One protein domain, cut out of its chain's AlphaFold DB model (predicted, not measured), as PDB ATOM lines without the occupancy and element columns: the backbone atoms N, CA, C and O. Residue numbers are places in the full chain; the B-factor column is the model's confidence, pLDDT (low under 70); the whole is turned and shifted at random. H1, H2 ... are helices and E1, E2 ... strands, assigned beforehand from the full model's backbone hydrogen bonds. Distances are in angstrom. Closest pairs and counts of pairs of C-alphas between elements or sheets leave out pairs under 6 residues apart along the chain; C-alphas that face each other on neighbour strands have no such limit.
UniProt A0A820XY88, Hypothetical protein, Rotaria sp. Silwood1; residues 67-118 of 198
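AT A GLANCE: This is residues 67 to 118 of the 198 residues of the protein "Hypothetical protein" of Rotaria sp. Silwood1 (UniProt A0A820XY88). A slender two-stranded hairpin, E1 and E2, makes one end of a flat model, and a short helix, H1, stands at the other end; between them a long looped stretch, residues 88 to 108, folds back on itself. The hairpin tip, residues 77 to 82, and residues 111 to 118, of which 111 to 116 belong to H1, stick out. The printed part has 52 residues, with two strands and then one helix along the chain; the sheet has the order E1 - E2 and is antiparallel. The class is mixed, helices and strands, with 22 residues, under half, in named elements. The whole is only just loose, close to extended, with a radius of gyration of the C-alphas of 14.8 A and spans of 47 by 27 by 15 A.

HOW THE PARTS SIT: Strands E1, residues 72 to 78, and E2, residues 81 to 87, form a hairpin, antiparallel at 154 degrees between their directions. The C-alphas of Cys 75 and Cys 84 face each other at 3.9 A. N 76 and O 83 are within hydrogen-bond range at 2.8 A, as are N 85 and O 74 at 2.9 A. Outside the named strands, residues 97 to 98 pair with residues 107 to 108, antiparallel. H1, residues 109 to 116, is apart from E1. In H1, 1 of 4 O i to N i+4 pairs and 4 of 5 O i to N i+3 pairs are within hydrogen-bond range.

IN THESE COORDINATES: E1 begins at C-alpha 72 (-16.114, 16.426, -89.464) and is 19.1 A long. E2 is 18.6 A long and ends at C-alpha 87 (-18.126, 18.018, -94.231). H1 is 10.7 A long and ends at C-alpha 116 (3.715, 33.998, -96.202).

THE WHOLE: The two C-alphas farthest apart, those of Glu 80 and Pro 118, are 47.9 A apart. The printed part has no cut. The link from E1 to E2 is tight, and that from E2 to H1 is long, with 21 residues. The mean pLDDT of the printed part is 75.9; residues 67 to 70, 94 and 110 to 118 are under 70.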
ATOM      1  N   LYS A  67      -3.935   8.688 -96.268       49.12
ATOM      2  CA  LYS A  67      -5.312   9.075 -96.541       49.12
ATOM      3  C   LYS A  67      -5.858   9.715 -95.267       49.12
ATOM      4  O   LYS A  67      -6.233   9.027 -94.325       49.12
ATOM      5  N   CYS A  68      -5.874  11.044 -95.219       46.44
ATOM      6  CA  CYS A  68      -6.426  11.784 -94.092       46.44
ATOM      7  C   CYS A  68      -7.960  11.652 -94.110       46.44
ATOM      8  O   CYS A  68      -8.658  12.437 -94.751       46.44
ATOM      9  N   VAL A  69      -8.503  10.616 -93.466       53.09
ATOM     10  CA  VAL A  69      -9.955  10.384 -93.388       53.09
ATOM     11  C   VAL A  69     -10.473  10.864 -92.037       53.09
ATOM     12  O   VAL A  69     -10.930  10.077 -91.214       53.09
ATOM     13  N   ARG A  70     -10.426  12.175 -91.787       61.69
ATOM     14  CA  ARG A  70     -11.188  12.748 -90.671       61.69
ATOM     15  C   ARG A  70     -12.542  13.241 -91.168       61.69
ATOM     16  O   ARG A  70     -12.636  14.096 -92.046       61.69
ATOM     17  N   LYS A  71     -13.598  12.640 -90.622       70.38
ATOM     18  CA  LYS A  71     -14.993  13.038 -90.826       70.38
ATOM     19  C   LYS A  71     -15.311  14.145 -89.828       70.38
ATOM     20  O   LYS A  71     -15.150  13.941 -88.630       70.38
ATOM     21  N   TYR A  72     -15.758  15.296 -90.316       80.12
ATOM     22  CA  TYR A  72     -16.114  16.426 -89.464       80.12
ATOM     23  C   TYR A  72     -17.587  16.768 -89.622       80.12
ATOM     24  O   TYR A  72     -18.113  16.791 -90.735       80.12
ATOM     25  N   HIS A  73     -18.243  17.062 -88.504       86.38
ATOM     26  CA  HIS A  73     -19.637  17.477 -88.480       86.38
ATOM     27  C   HIS A  73     -19.725  18.968 -88.167       86.38
ATOM     28  O   HIS A  73     -19.192  19.433 -87.162       86.38
ATOM     29  N   HIS A  74     -20.413  19.710 -89.027       85.88
ATOM     30  CA  HIS A  74     -20.808  21.084 -88.764       85.88
ATOM     31  C   HIS A  74     -22.299  21.095 -88.438       85.88
ATOM     32  O   HIS A  74     -23.141  20.923 -89.323       85.88
ATOM     33  N   CYS A  75     -22.618  21.251 -87.158       89.81
ATOM     34  CA  CYS A  75     -23.992  21.274 -86.676       89.81
ATOM     35  C   CYS A  75     -24.476  22.710 -86.499       89.81
ATOM     36  O   CYS A  75     -23.800  23.537 -85.887       89.81
ATOM     37  N   LYS A  76     -25.666  23.001 -87.025       94.38
ATOM     38  CA  LYS A  76     -26.363  24.271 -86.844       94.38
ATOM     39  C   LYS A  76     -27.726  23.994 -86.217       94.38
ATOM     40  O   LYS A  76     -28.467  23.139 -86.689       94.38
ATOM     41  N   CYS A  77     -28.055  24.728 -85.159       94.06
ATOM     42  CA  CYS A  77     -29.397  24.714 -84.587       94.06
ATOM     43  C   CYS A  77     -30.300  25.643 -85.414       94.06
ATOM     44  O   CYS A  77     -29.956  26.810 -85.625       94.06
ATOM     45  N   SER A  78     -31.420  25.130 -85.918       94.25
ATOM     46  CA  SER A  78     -32.415  25.884 -86.681       94.25
ATOM     47  C   SER A  78     -33.811  25.438 -86.265       94.25
ATOM     48  O   SER A  78     -34.120  24.254 -86.344       94.25
ATOM     49  N   LEU A  79     -34.639  26.388 -85.811       92.31
ATOM     50  CA  LEU A  79     -36.034  26.147 -85.416       92.31
ATOM     51  C   LEU A  79     -36.181  24.918 -84.496       92.31
ATOM     52  O   LEU A  79     -36.890  23.977 -84.821       92.31
ATOM     53  N   GLU A  80     -35.432  24.901 -83.387       95.31
ATOM     54  CA  GLU A  80     -35.423  23.813 -82.384       95.31
ATOM     55  C   GLU A  80     -34.892  22.451 -82.867       95.31
ATOM     56  O   GLU A  80     -34.779  21.513 -82.079       95.31
ATOM     57  N   THR A  81     -34.473  22.343 -84.128       90.06
ATOM     58  CA  THR A  81     -33.832  21.142 -84.672       90.06
ATOM     59  C   THR A  81     -32.327  21.343 -84.826       90.06
ATOM     60  O   THR A  81     -31.851  22.403 -85.243       90.06
ATOM     61  N   ILE A  82     -31.546  20.319 -84.478       95.25
ATOM     62  CA  ILE A  82     -30.099  20.309 -84.713       95.25
ATOM     63  C   ILE A  82     -29.856  19.646 -86.066       95.25
ATOM     64  O   ILE A  82     -30.011  18.435 -86.210       95.25
ATOM     65  N   VAL A  83     -29.453  20.441 -87.056       95.19
ATOM     66  CA  VAL A  83     -29.093  19.950 -88.388       95.19
ATOM     67  C   VAL A  83     -27.576  19.849 -88.476       95.19
ATOM     68  O   VAL A  83     -26.869  20.857 -88.418       95.19
ATOM     69  N   CYS A  84     -27.059  18.630 -88.606       92.19
ATOM     70  CA  CYS A  84     -25.630  18.366 -88.753       92.19
ATOM     71  C   CYS A  84     -25.280  18.026 -90.198       92.19
ATOM     72  O   CYS A  84     -25.764  17.043 -90.752       92.19
ATOM     73  N   HIS A  85     -24.374  18.800 -90.792       91.06
ATOM     74  CA  HIS A  85     -23.811  18.507 -92.103       91.06
ATOM     75  C   HIS A  85     -22.457  17.822 -91.942       91.06
ATOM     76  O   HIS A  85     -21.576  18.314 -91.234       91.06
ATOM     77  N   LEU A  86     -22.283  16.678 -92.605       89.75
ATOM     78  CA  LEU A  86     -20.987  16.017 -92.698       89.75
ATOM     79  C   LEU A  86     -20.146  16.737 -93.757       89.75
ATOM     80  O   LEU A  86     -20.448  16.665 -94.949       89.75
ATOM     81  N   HIS A  87     -19.078  17.399 -93.325       86.00
ATOM     82  CA  HIS A  87     -18.126  18.018 -94.231       86.00
ATOM     83  C   HIS A  87     -17.085  16.980 -94.656       86.00
ATOM     84  O   HIS A  87     -16.372  16.407 -93.827       86.00
ATOM     85  N   LYS A  88     -17.007  16.713 -95.962       85.12
ATOM     86  CA  LYS A  88     -15.958  15.871 -96.541       85.12
ATOM     87  C   LYS A  88     -14.804  16.772 -96.953       85.12
ATOM     88  O   LYS A  88     -14.975  17.643 -97.801       85.12
ATOM     89  N   CYS A  89     -13.639  16.571 -96.348       83.88
ATOM     90  CA  CYS A  89     -12.433  17.245 -96.801       83.88
ATOM     91  C   CYS A  89     -12.010  16.702 -98.173       83.88
ATOM     92  O   CYS A  89     -12.202  15.507 -98.437       83.88
ATOM     93  N   PRO A  90     -11.445  17.550 -99.048       80.44
ATOM     94  CA  PRO A  90     -10.854  17.072-100.287       80.44
ATOM     95  C   PRO A  90      -9.751  16.061 -99.959       80.44
ATOM     96  O   PRO A  90      -9.003  16.230 -98.994       80.44
ATOM     97  N   ILE A  91      -9.673  14.984-100.739       79.81
ATOM     98  CA  ILE A  91      -8.605  13.996-100.584       79.81
ATOM     99  C   ILE A  91      -7.335  14.636-101.131       79.81
ATOM    100  O   ILE A  91      -7.211  14.843-102.335       79.81
ATOM    101  N   LEU A  92      -6.412  14.967-100.234       75.50
ATOM    102  CA  LEU A  92      -5.133  15.555-100.596       75.50
ATOM    103  C   LEU A  92      -4.076  14.454-100.665       75.50
ATOM    104  O   LEU A  92      -3.810  13.775 -99.675       75.50
ATOM    105  N   THR A  93      -3.463  14.280-101.832       75.44
ATOM    106  CA  THR A  93      -2.315  13.387-102.030       75.44
ATOM    107  C   THR A  93      -1.032  14.197-101.875       75.44
ATOM    108  O   THR A  93      -0.406  14.581-102.861       75.44
ATOM    109  N   CYS A  94      -0.671  14.546-100.640       69.44
ATOM    110  CA  CYS A  94       0.564  15.277-100.364       69.44
ATOM    111  C   CYS A  94       1.354  14.657 -99.231       69.44
ATOM    112  O   CYS A  94       0.777  14.168 -98.266       69.44
ATOM    113  N   ILE A  95       2.672  14.779 -99.328       75.12
ATOM    114  CA  ILE A  95       3.608  14.369 -98.285       75.12
ATOM    115  C   ILE A  95       3.595  15.390 -97.128       75.12
ATOM    116  O   ILE A  95       3.756  15.012 -95.972       75.12
ATOM    117  N   HIS A  96       3.311  16.672 -97.405       78.56
ATOM    118  CA  HIS A  96       3.375  17.760 -96.419       78.56
ATOM    119  C   HIS A  96       2.008  18.390 -96.136       78.56
ATOM    120  O   HIS A  96       1.731  19.544 -96.479       78.56
ATOM    121  N   MET A  97       1.144  17.620 -95.481       78.50
ATOM    122  CA  MET A  97      -0.123  18.116 -94.950       78.50
ATOM    123  C   MET A  97       0.040  18.616 -93.509       78.50
ATOM    124  O   MET A  97       0.715  17.985 -92.697       78.50
ATOM    125  N   MET A  98      -0.604  19.734 -93.178       81.31
ATOM    126  CA  MET A  98      -0.706  20.225 -91.801       81.31
ATOM    127  C   MET A  98      -2.148  20.601 -91.462       81.31
ATOM    128  O   MET A  98      -2.897  21.072 -92.316       81.31
ATOM    129  N   ILE A  99      -2.548  20.392 -90.209       79.19
ATOM    130  CA  ILE A  99      -3.852  20.817 -89.690       79.19
ATOM    131  C   ILE A  99      -3.603  22.033 -88.802       79.19
ATOM    132  O   ILE A  99      -2.899  21.934 -87.799       79.19
ATOM    133  N   LEU A 100      -4.158  23.184 -89.180       81.56
ATOM    134  CA  LEU A 100      -4.113  24.385 -88.350       81.56
ATOM    135  C   LEU A 100      -5.143  24.300 -87.219       81.56
ATOM    136  O   LEU A 100      -6.259  23.815 -87.415       81.56
ATOM    137  N   SER A 101      -4.794  24.833 -86.049       78.31
ATOM    138  CA  SER A 101      -5.730  24.976 -84.932       78.31
ATOM    139  C   SER A 101      -6.958  25.778 -85.365       78.31
ATOM    140  O   SER A 101      -6.832  26.882 -85.888       78.31
ATOM    141  N   GLY A 102      -8.148  25.215 -85.158       79.94
ATOM    142  CA  GLY A 102      -9.417  25.817 -85.584       79.94
ATOM    143  C   GLY A 102      -9.850  25.473 -87.013       79.94
ATOM    144  O   GLY A 102     -10.971  25.808 -87.391       79.94
ATOM    145  N   HIS A 103      -9.029  24.759 -87.789       81.00
ATOM    146  CA  HIS A 103      -9.412  24.272 -89.112       81.00
ATOM    147  C   HIS A 103      -9.802  22.797 -89.088       81.00
ATOM    148  O   HIS A 103      -9.201  21.954 -88.427       81.00
ATOM    149  N   CYS A 104     -10.849  22.504 -89.850       81.31
ATOM    150  CA  CYS A 104     -11.385  21.165 -90.012       81.31
ATOM    151  C   CYS A 104     -10.572  20.358 -91.035       81.31
ATOM    152  O   CYS A 104     -10.229  19.216 -90.771       81.31
ATOM    153  N   CYS A 105     -10.209  20.936 -92.180       84.56
ATOM    154  CA  CYS A 105      -9.490  20.198 -93.216       84.56
ATOM    155  C   CYS A 105      -7.978  20.446 -93.168       84.56
ATOM    156  O   CYS A 105      -7.561  21.570 -92.872       84.56
ATOM    157  N   PRO A 106      -7.156  19.421 -93.472       83.62
ATOM    158  CA  PRO A 106      -5.727  19.616 -93.658       83.62
ATOM    159  C   PRO A 106      -5.478  20.551 -94.842       83.62
ATOM    160  O   PRO A 106      -6.221  20.543 -95.826       83.62
ATOM    161  N   ILE A 107      -4.415  21.339 -94.744       84.81
ATOM    162  CA  ILE A 107      -3.947  22.237 -95.798       84.81
ATOM    163  C   ILE A 107      -2.518  21.876 -96.205       84.81
ATOM    164  O   ILE A 107      -1.762  21.275 -95.435       84.81
ATOM    165  N   TYR A 108      -2.156  22.238 -97.434       83.62
ATOM    166  CA  TYR A 108      -0.810  22.051 -97.964       83.62
ATOM    167  C   TYR A 108       0.155  23.046 -97.335       83.62
ATOM    168  O   TYR A 108      -0.055  24.258 -97.430       83.62
ATOM    169  N   ARG A 109       1.259  22.544 -96.774       75.38
ATOM    170  CA  ARG A 109       2.350  23.405 -96.303       75.38
ATOM    171  C   ARG A 109       2.927  24.257 -97.439       75.38
ATOM    172  O   ARG A 109       3.170  25.440 -97.244       75.38
ATOM    173  N   ASP A 110       3.033  23.689 -98.637       69.50
ATOM    174  CA  ASP A 110       3.640  24.353 -99.801       69.50
ATOM    175  C   ASP A 110       2.714  25.390-100.469       69.50
ATOM    176  O   ASP A 110       3.133  26.117-101.364       69.50
ATOM    177  N   GLN A 111       1.451  25.494-100.031       59.06
ATOM    178  CA  GLN A 111       0.571  26.616-100.392       59.06
ATOM    179  C   GLN A 111       0.610  27.745 -99.355       59.06
ATOM    180  O   GLN A 111       0.257  28.880 -99.671       59.06
ATOM    181  N   LEU A 112       1.067  27.473 -98.129       57.81
ATOM    182  CA  LEU A 112       1.245  28.506 -97.104       57.81
ATOM    183  C   LEU A 112       2.463  29.388 -97.369       57.81
ATOM    184  O   LEU A 112       2.463  30.530 -96.910       57.81
ATOM    185  N   SER A 113       3.457  28.907 -98.118       52.09
ATOM    186  CA  SER A 113       4.552  29.740 -98.630       52.09
ATOM    187  C   SER A 113       4.033  30.798 -99.605       52.09
ATOM    188  O   SER A 113       4.469  31.930 -99.530       52.09
ATOM    189  N   PHE A 114       2.990  30.553-100.400       48.09
ATOM    190  CA  PHE A 114       2.389  31.626-101.217       48.09
ATOM    191  C   PHE A 114       1.614  32.675-100.406       48.09
ATOM    192  O   PHE A 114       1.377  33.778-100.891       48.09
ATOM    193  N   ILE A 115       1.221  32.350 -99.172       47.84
ATOM    194  CA  ILE A 115       0.513  33.272 -98.273       47.84
ATOM    195  C   ILE A 115       1.499  33.992 -97.330       47.84
ATOM    196  O   ILE A 115       1.166  35.056 -96.814       47.84
ATOM    197  N   ASN A 116       2.716  33.462 -97.139       43.31
ATOM    198  CA  ASN A 116       3.715  33.998 -96.202       43.31
ATOM    199  C   ASN A 116       5.093  34.339 -96.811       43.31
ATOM    200  O   ASN A 116       5.918  34.897 -96.093       43.31
ATOM    201  N   ASP A 117       5.340  34.090 -98.102       39.06
ATOM    202  CA  ASP A 117       6.528  34.558 -98.829       39.06
ATOM    203  C   ASP A 117       6.153  35.664 -99.828       39.06
ATOM    204  O   ASP A 117       5.645  35.382-100.916       39.06
ATOM    205  N   PRO A 118       6.468  36.940 -99.546       42.59
ATOM    206  CA  PRO A 118       6.521  37.969-100.565       42.59
ATOM    207  C   PRO A 118       7.899  37.915-101.237       42.59
ATOM    208  O   PRO A 118       8.685  38.852-101.126       42.59
TER     209      PRO A 118